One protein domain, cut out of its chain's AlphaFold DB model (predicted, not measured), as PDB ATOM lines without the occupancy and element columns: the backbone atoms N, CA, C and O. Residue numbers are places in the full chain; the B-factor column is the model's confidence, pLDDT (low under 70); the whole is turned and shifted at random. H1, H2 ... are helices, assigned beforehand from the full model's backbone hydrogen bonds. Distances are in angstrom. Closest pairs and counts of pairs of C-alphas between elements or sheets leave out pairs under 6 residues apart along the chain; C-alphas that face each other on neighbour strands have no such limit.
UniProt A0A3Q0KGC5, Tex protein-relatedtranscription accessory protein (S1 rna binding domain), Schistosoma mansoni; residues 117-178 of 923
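Overview. This is residues 117 to 178 of the 923 residues of the protein "Tex protein-relatedtranscription accessory protein (S1 rna binding domain)" of Schistosoma mansoni (UniProt A0A3Q0KGC5). Look for one long helix, H5, with short helices gathered along one side of it. H1 and H2 cross it over residues 166 to 173 and 167 to 171, H3 packs on residues 160 to 164 at its first end, and H4 lies near H1 and H5. The printed part has 62 residues with five named helices, H1 to H5 in chain order, and no named strand; its class is all helix. It is compact, with a radius of gyration of the C-alphas of 10.7 A, and spans 29 by 29 by 16 A.

Along the chain. Find C-alpha 120 at (-31.824, 5.819, 9.661), where H1 begins and runs to residue 126. H2 follows at residues 130 to 138, 12.2 A long, then H3 at 145 to 148 and H4 at 151 to 156. H5 runs 26.1 A, from C-alpha 160 at (-22.043, 9.811, -1.442) to C-alpha 177 at (-27.147, 8.759, 24.099).

Arrangement. Start at the hub, H5. H1 touches it about perpendicular, at 85 degrees; their closest C-alphas, Ala 121 and Ile 170, are 4.8 A apart. H2 touches H5 at a steep tilt of 67 degrees, only just short of about perpendicular, the same way; the closest C-alphas, Ala 133 and Val 167, are 5.8 A apart. H3 touches H5, closest at C-alphas Tyr 146 and Lys 160, 6.3 A. H4 is close to H5 but not clearly touching, with C-alphas Lys 154 and Leu 163 closest at 7.5 A. H1 and H3 are apart, as are H2 and H4. In H1, H2, H4 and H5 every O i to N i+4 pair is within hydrogen-bond range; H3 is too short for one.

Size, cuts and confidence. The farthest C-alphas, of Arg 118 and Asn 140, are 31.5 A apart. The printed part has no cut, and no link is long. Look at Pro 117 for the one residue with pLDDT under 70; the mean of the printed part is 89.9.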
ATOM      1  N   PRO A 117     -34.456  -1.995  12.138       53.92
ATOM      2  CA  PRO A 117     -33.876  -0.688  11.873       53.92
ATOM      3  C   PRO A 117     -34.918   0.301  11.333       53.92
ATOM      4  O   PRO A 117     -34.945   0.644  10.155       53.92
ATOM      5  N   ARG A 118     -35.824   0.767  12.195       74.52
ATOM      6  CA  ARG A 118     -36.790   1.810  11.817       74.52
ATOM      7  C   ARG A 118     -36.147   3.188  11.706       74.52
ATOM      8  O   ARG A 118     -36.646   4.029  10.966       74.52
ATOM      9  N   THR A 119     -35.055   3.428  12.427       82.48
ATOM     10  CA  THR A 119     -34.311   4.692  12.358       82.48
ATOM     11  C   THR A 119     -33.237   4.621  11.275       82.48
ATOM     12  O   THR A 119     -32.692   3.550  11.001       82.48
ATOM     13  N   LEU A 120     -32.907   5.760  10.652       88.35
ATOM     14  CA  LEU A 120     -31.824   5.819   9.661       88.35
ATOM     15  C   LEU A 120     -30.490   5.364  10.271       88.35
ATOM     16  O   LEU A 120     -29.811   4.545   9.666       88.35
ATOM     17  N   ALA A 121     -30.192   5.795  11.502       87.32
ATOM     18  CA  ALA A 121     -29.030   5.338  12.262       87.32
ATOM     19  C   ALA A 121     -29.025   3.811  12.441       87.32
ATOM     20  O   ALA A 121     -28.017   3.170  12.181       87.32
ATOM     21  N   GLY A 122     -30.161   3.202  12.803       85.56
ATOM     22  CA  GLY A 122     -30.267   1.746  12.922       85.56
ATOM     23  C   GLY A 122     -30.012   1.021  11.598       85.56
ATOM     24  O   GLY A 122     -29.328   0.003  11.587       85.56
ATOM     25  N   ARG A 123     -30.505   1.561  10.471       88.03
ATOM     26  CA  ARG A 123     -30.219   1.006   9.131       88.03
ATOM     27  C   ARG A 123     -28.743   1.141   8.778       88.03
ATOM     28  O   ARG A 123     -28.163   0.196   8.264       88.03
ATOM     29  N   ALA A 124     -28.147   2.288   9.085       91.02
ATOM     30  CA  ALA A 124     -26.740   2.566   8.842       91.02
ATOM     31  C   ALA A 124     -25.818   1.644   9.664       91.02
ATOM     32  O   ALA A 124     -24.867   1.085   9.124       91.02
ATOM     33  N   LYS A 125     -26.142   1.403  10.942       88.28
ATOM     34  CA  LYS A 125     -25.433   0.428  11.788       88.28
ATOM     35  C   LYS A 125     -25.579  -1.002  11.265       88.28
ATOM     36  O   LYS A 125     -24.598  -1.734  11.240       88.28
ATOM     37  N   ALA A 126     -26.768  -1.380  10.786       86.93
ATOM     38  CA  ALA A 126     -27.017  -2.714  10.236       86.93
ATOM     39  C   ALA A 126     -26.175  -3.027   8.985       86.93
ATOM     40  O   ALA A 126     -25.842  -4.183   8.764       86.93
ATOM     41  N   VAL A 127     -25.799  -2.008   8.203       90.71
ATOM     42  CA  VAL A 127     -24.868  -2.145   7.065       90.71
ATOM     43  C   VAL A 127     -23.417  -1.814   7.436       90.71
ATOM     44  O   VAL A 127     -22.598  -1.528   6.565       90.71
ATOM     45  N   ASN A 128     -23.095  -1.844   8.732       90.67
ATOM     46  CA  ASN A 128     -21.751  -1.704   9.287       90.67
ATOM     47  C   ASN A 128     -21.051  -0.356   8.996       90.67
ATOM     48  O   ASN A 128     -19.844  -0.306   8.775       90.67
ATOM     49  N   LEU A 129     -21.799   0.757   9.010       93.01
ATOM     50  CA  LEU A 129     -21.231   2.117   8.923       93.01
ATOM     51  C   LEU A 129     -20.772   2.690  10.280       93.01
ATOM     52  O   LEU A 129     -20.173   3.762  10.323       93.01
ATOM     53  N   GLU A 130     -21.039   2.005  11.396       91.46
ATOM     54  CA  GLU A 130     -20.686   2.481  12.744       91.46
ATOM     55  C   GLU A 130     -19.176   2.656  12.984       91.46
ATOM     56  O   GLU A 130     -18.808   3.694  13.540       91.46
ATOM     57  N   PRO A 131     -18.286   1.749  12.528       93.30
ATOM     58  CA  PRO A 131     -16.843   1.946  12.672       93.30
ATOM     59  C   PRO A 131     -16.349   3.252  12.038       93.30
ATOM     60  O   PRO A 131     -15.521   3.938  12.621       93.30
ATOM     61  N   ILE A 132     -16.921   3.651  10.896       94.49
ATOM     62  CA  ILE A 132     -16.569   4.906  10.211       94.49
ATOM     63  C   ILE A 132     -16.959   6.116  11.070       94.49
ATOM     64  O   ILE A 132     -16.181   7.058  11.200       94.49
ATOM     65  N   ALA A 133     -18.144   6.092  11.686       94.89
ATOM     66  CA  ALA A 133     -18.583   7.155  12.588       94.89
ATOM     67  C   ALA A 133     -17.682   7.267  13.834       94.89
ATOM     68  O   ALA A 133     -17.353   8.374  14.260       94.89
ATOM     69  N   LEU A 134     -17.260   6.131  14.401       93.22
ATOM     70  CA  LEU A 134     -16.345   6.094  15.546       93.22
ATOM     71  C   LEU A 134     -14.937   6.576  15.177       93.22
ATOM     72  O   LEU A 134     -14.350   7.337  15.944       93.22
ATOM     73  N   ASP A 135     -14.424   6.198  14.005       92.91
ATOM     74  CA  ASP A 135     -13.134   6.678  13.501       92.91
ATOM     75  C   ASP A 135     -13.146   8.195  13.290       92.91
ATOM     76  O   ASP A 135     -12.152   8.859  13.585       92.91
ATOM     77  N   ILE A 136     -14.266   8.766  12.839       94.69
ATOM     78  CA  ILE A 136     -14.420  10.221  12.723       94.69
ATOM     79  C   ILE A 136     -14.335  10.898  14.100       94.69
ATOM     80  O   ILE A 136     -13.647  11.905  14.231       94.69
ATOM     81  N   LEU A 137     -15.006  10.360  15.124       93.31
ATOM     82  CA  LEU A 137     -15.071  10.978  16.457       93.31
ATOM     83  C   LEU A 137     -13.795  10.790  17.291       93.31
ATOM     84  O   LEU A 137     -13.428  11.668  18.076       93.31
ATOM     85  N   HIS A 138     -13.139   9.637  17.166       91.90
ATOM     86  CA  HIS A 138     -12.081   9.211  18.087       91.90
ATOM     87  C   HIS A 138     -10.701   9.080  17.436       91.90
ATOM     88  O   HIS A 138      -9.736   8.761  18.135       91.90
ATOM     89  N   SER A 139     -10.573   9.326  16.130       88.21
ATOM     90  CA  SER A 139      -9.282   9.302  15.446       88.21
ATOM     91  C   SER A 139      -8.963  10.637  14.771       88.21
ATOM     92  O   SER A 139      -9.758  11.211  14.029       88.21
ATOM     93  N   ASN A 140      -7.725  11.106  14.945       87.28
ATOM     94  CA  ASN A 140      -7.228  12.301  14.260       87.28
ATOM     95  C   ASN A 140      -6.866  12.017  12.780       87.28
ATOM     96  O   ASN A 140      -6.079  12.738  12.164       87.28
ATOM     97  N   ARG A 141      -7.395  10.937  12.187       88.59
ATOM     98  CA  ARG A 141      -7.119  10.538  10.801       88.59
ATOM     99  C   ARG A 141      -8.119  11.184   9.847       88.59
ATOM    100  O   ARG A 141      -9.282  11.393  10.181       88.59
ATOM    101  N   CYS A 142      -7.674  11.472   8.628       88.98
ATOM    102  CA  CYS A 142      -8.577  11.894   7.564       88.98
ATOM    103  C   CYS A 142      -9.302  10.664   6.993       88.98
ATOM    104  O   CYS A 142      -8.738   9.898   6.218       88.98
ATOM    105  N   VAL A 143     -10.536  10.448   7.441       88.80
ATOM    106  CA  VAL A 143     -11.448   9.385   6.984       88.80
ATOM    107  C   VAL A 143     -12.166   9.780   5.680       88.80
ATOM    108  O   VAL A 143     -12.904  10.759   5.667       88.80
ATOM    109  N   ASP A 144     -12.022   9.011   4.595       90.32
ATOM    110  CA  ASP A 144     -12.915   9.110   3.424       90.32
ATOM    111  C   ASP A 144     -14.049   8.081   3.550       90.32
ATOM    112  O   ASP A 144     -13.863   6.884   3.311       90.32
ATOM    113  N   MET A 145     -15.235   8.581   3.909       90.28
ATOM    114  CA  MET A 145     -16.427   7.784   4.211       90.28
ATOM    115  C   MET A 145     -16.842   6.864   3.057       90.28
ATOM    116  O   MET A 145     -17.246   5.729   3.296       90.28
ATOM    117  N   TYR A 146     -16.736   7.322   1.802       86.86
ATOM    118  CA  TYR A 146     -17.155   6.519   0.652       86.86
ATOM    119  C   TYR A 146     -16.133   5.426   0.346       86.86
ATOM    120  O   TYR A 146     -16.508   4.296   0.034       86.86
ATOM    121  N   SER A 147     -14.838   5.732   0.461       88.69
ATOM    122  CA  SER A 147     -13.788   4.734   0.236       88.69
ATOM    123  C   SER A 147     -13.866   3.585   1.250       88.69
ATOM    124  O   SER A 147     -13.823   2.421   0.848       88.69
ATOM    125  N   LEU A 148     -14.097   3.911   2.526       90.78
ATOM    126  CA  LEU A 148     -14.113   2.971   3.651       90.78
ATOM    127  C   LEU A 148     -15.452   2.242   3.830       90.78
ATOM    128  O   LEU A 148     -15.517   1.251   4.555       90.78
ATOM    129  N   ALA A 149     -16.522   2.702   3.174       91.12
ATOM    130  CA  ALA A 149     -17.832   2.072   3.276       91.12
ATOM    131  C   ALA A 149     -17.846   0.638   2.710       91.12
ATOM    132  O   ALA A 149     -17.400   0.420   1.572       91.12
ATOM    133  N   PRO A 150     -18.428  -0.335   3.442       92.13
ATOM    134  CA  PRO A 150     -18.549  -1.707   2.968       92.13
ATOM    135  C   PRO A 150     -19.486  -1.804   1.747       92.13
ATOM    136  O   PRO A 150     -20.355  -0.946   1.557       92.13
ATOM    137  N   PRO A 151     -19.359  -2.858   0.914       90.37
ATOM    138  CA  PRO A 151     -20.169  -3.020  -0.296       90.37
ATOM    139  C   PRO A 151     -21.681  -2.966  -0.033       90.37
ATOM    140  O   PRO A 151     -22.429  -2.355  -0.795       90.37
ATOM    141  N   GLU A 152     -22.133  -3.549   1.081       89.07
ATOM    142  CA  GLU A 152     -23.542  -3.528   1.490       89.07
ATOM    143  C   GLU A 152     -24.042  -2.116   1.817       89.07
ATOM    144  O   GLU A 152     -25.165  -1.752   1.452       89.07
ATOM    145  N   ALA A 153     -23.198  -1.283   2.432       88.98
ATOM    146  CA  ALA A 153     -23.530   0.110   2.699       88.98
ATOM    147  C   ALA A 153     -23.622   0.924   1.406       88.98
ATOM    148  O   ALA A 153     -24.578   1.676   1.244       88.98
ATOM    149  N   LYS A 154     -22.701   0.720   0.454       89.31
ATOM    150  CA  LYS A 154     -22.738   1.373  -0.872       89.31
ATOM    151  C   LYS A 154     -23.972   0.981  -1.686       89.31
ATOM    152  O   LYS A 154     -24.515   1.797  -2.424       89.31
ATOM    153  N   LYS A 155     -24.439  -0.262  -1.537       89.91
ATOM    154  CA  LYS A 155     -25.677  -0.740  -2.171       89.91
ATOM    155  C   LYS A 155     -26.924  -0.117  -1.538       89.91
ATOM    156  O   LYS A 155     -27.885   0.177  -2.240       89.91
ATOM    157  N   THR A 156     -26.906   0.069  -0.221       88.16
ATOM    158  CA  THR A 156     -28.048   0.602   0.538       88.16
ATOM    159  C   THR A 156     -28.157   2.123   0.422       88.16
ATOM    160  O   THR A 156     -29.255   2.658   0.280       88.16
ATOM    161  N   PHE A 157     -27.020   2.817   0.446       90.52
ATOM    162  CA  PHE A 157     -26.897   4.266   0.327       90.52
ATOM    163  C   PHE A 157     -26.130   4.586  -0.957       90.52
ATOM    164  O   PHE A 157     -24.905   4.696  -0.968       90.52
ATOM    165  N   THR A 158     -26.878   4.679  -2.056       85.04
ATOM    166  CA  THR A 158     -26.340   4.686  -3.426       85.04
ATOM    167  C   THR A 158     -25.544   5.941  -3.786       85.04
ATOM    168  O   THR A 158     -24.687   5.883  -4.666       85.04
ATOM    169  N   SER A 159     -25.791   7.073  -3.119       90.74
ATOM    170  CA  SER A 159     -25.042   8.318  -3.318       90.74
ATOM    171  C   SER A 159     -24.077   8.597  -2.166       90.74
ATOM    172  O   SER A 159     -24.340   8.251  -1.013       90.74
ATOM    173  N   LYS A 160     -22.983   9.316  -2.463       90.37
ATOM    174  CA  LYS A 160     -22.043   9.811  -1.442       90.37
ATOM    175  C   LYS A 160     -22.761  10.627  -0.359       90.37
ATOM    176  O   LYS A 160     -22.532  10.400   0.820       90.37
ATOM    177  N   THR A 161     -23.701  11.485  -0.758       92.41
ATOM    178  CA  THR A 161     -24.507  12.302   0.161       92.41
ATOM    179  C   THR A 161     -25.419  11.473   1.065       92.41
ATOM    180  O   THR A 161     -25.549  11.787   2.241       92.41
ATOM    181  N   ALA A 162     -26.031  10.399   0.555       93.12
ATOM    182  CA  ALA A 162     -26.866   9.515   1.368       93.12
ATOM    183  C   ALA A 162     -26.028   8.738   2.391       93.12
ATOM    184  O   ALA A 162     -26.497   8.470   3.496       93.12
ATOM    185  N   LEU A 163     -24.791   8.390   2.028       93.61
ATOM    186  CA  LEU A 163     -23.859   7.714   2.922       93.61
ATOM    187  C   LEU A 163     -23.340   8.660   4.016       93.61
ATOM    188  O   LEU A 163     -23.332   8.284   5.185       93.61
ATOM    189  N   GLU A 164     -22.993   9.898   3.659       94.29
ATOM    190  CA  GLU A 164     -22.659  10.964   4.614       94.29
ATOM    191  C   GLU A 164     -23.826  11.245   5.574       94.29
ATOM    192  O   GLU A 164     -23.626  11.304   6.785       94.29
ATOM    193  N   ASP A 165     -25.062  11.331   5.070       94.33
ATOM    194  CA  ASP A 165     -26.254  11.512   5.906       94.33
ATOM    195  C   ASP A 165     -26.471  10.326   6.863       94.33
ATOM    196  O   ASP A 165     -26.750  10.512   8.049       94.33
ATOM    197  N   ALA A 166     -26.263   9.093   6.390       94.06
ATOM    198  CA  ALA A 166     -26.343   7.888   7.212       94.06
ATOM    199  C   ALA A 166     -25.299   7.876   8.345       94.06
ATOM    200  O   ALA A 166     -25.644   7.564   9.489       94.06
ATOM    201  N   VAL A 167     -24.046   8.252   8.054       95.75
ATOM    202  CA  VAL A 167     -22.971   8.380   9.054       95.75
ATOM    203  C   VAL A 167     -23.273   9.516  10.039       95.75
ATOM    204  O   VAL A 167     -23.154   9.320  11.249       95.75
ATOM    205  N   SER A 168     -23.751  10.665   9.554       95.98
ATOM    206  CA  SER A 168     -24.174  11.800  10.390       95.98
ATOM    207  C   SER A 168     -25.264  11.388  11.384       95.98
ATOM    208  O   SER A 168     -25.177  11.688  12.574       95.98
ATOM    209  N   HIS A 169     -26.243  10.591  10.946       94.42
ATOM    210  CA  HIS A 169     -27.289  10.071  11.824       94.42
ATOM    211  C   HIS A 169     -26.766   9.095  12.887       94.42
ATOM    212  O   HIS A 169     -27.349   9.042  13.973       94.42
ATOM    213  N   ILE A 170     -25.699   8.333  12.610       93.43
ATOM    214  CA  ILE A 170     -25.029   7.510  13.631       93.43
ATOM    215  C   ILE A 170     -24.369   8.414  14.676       93.43
ATOM    216  O   ILE A 170     -24.598   8.208  15.866       93.43
ATOM    217  N   ILE A 171     -23.614   9.433  14.254       95.73
ATOM    218  CA  ILE A 171     -22.970  10.388  15.173       95.73
ATOM    219  C   ILE A 171     -24.019  11.124  16.019       95.73
ATOM    220  O   ILE A 171     -23.876  11.234  17.235       95.73
ATOM    221  N   ALA A 172     -25.121  11.557  15.405       94.67
ATOM    222  CA  ALA A 172     -26.218  12.201  16.115       94.67
ATOM    223  C   ALA A 172     -26.860  11.281  17.169       94.67
ATOM    224  O   ALA A 172     -27.212  11.729  18.262       94.67
ATOM    225  N   ASP A 173     -26.996   9.987  16.860       89.72
ATOM    226  CA  ASP A 173     -27.484   8.970  17.796       89.72
ATOM    227  C   ASP A 173     -26.492   8.721  18.947       89.72
ATOM    228  O   ASP A 173     -26.933   8.537  20.080       89.72
ATOM    229  N   ILE A 174     -25.176   8.778  18.690       91.40
ATOM    230  CA  ILE A 174     -24.128   8.707  19.726       91.40
ATOM    231  C   ILE A 174     -24.260   9.890  20.692       91.40
ATOM    232  O   ILE A 174     -24.383   9.682  21.897       91.40
ATOM    233  N   PHE A 175     -24.321  11.125  20.184       94.07
ATOM    234  CA  PHE A 175     -24.451  12.313  21.036       94.07
ATOM    235  C   PHE A 175     -25.742  12.329  21.854       94.07
ATOM    236  O   PHE A 175     -25.722  12.692  23.027       94.07
ATOM    237  N   ALA A 176     -26.864  11.905  21.267       90.21
ATOM    238  CA  ALA A 176     -28.141  11.850  21.973       90.21
ATOM    239  C   ALA A 176     -28.184  10.797  23.096       90.21
ATOM    240  O   ALA A 176     -29.085  10.849  23.933       90.21
ATOM    241  N   LYS A 177     -27.245   9.845  23.110       85.44
ATOM    242  CA  LYS A 177     -27.147   8.759  24.099       85.44
ATOM    243  C   LYS A 177     -25.981   8.922  25.073       85.44
ATOM    244  O   LYS A 177     -25.859   8.130  26.001       85.44
ATOM    245  N   ASP A 178     -25.158   9.951  24.899       88.78
ATOM    246  CA  ASP A 178     -24.076  10.289  25.817       88.78
ATOM    247  C   ASP A 178     -24.647  10.977  27.069       88.78
ATOM    248  O   ASP A 178     -25.079  12.135  27.031       88.78
TER     249      ASP A 178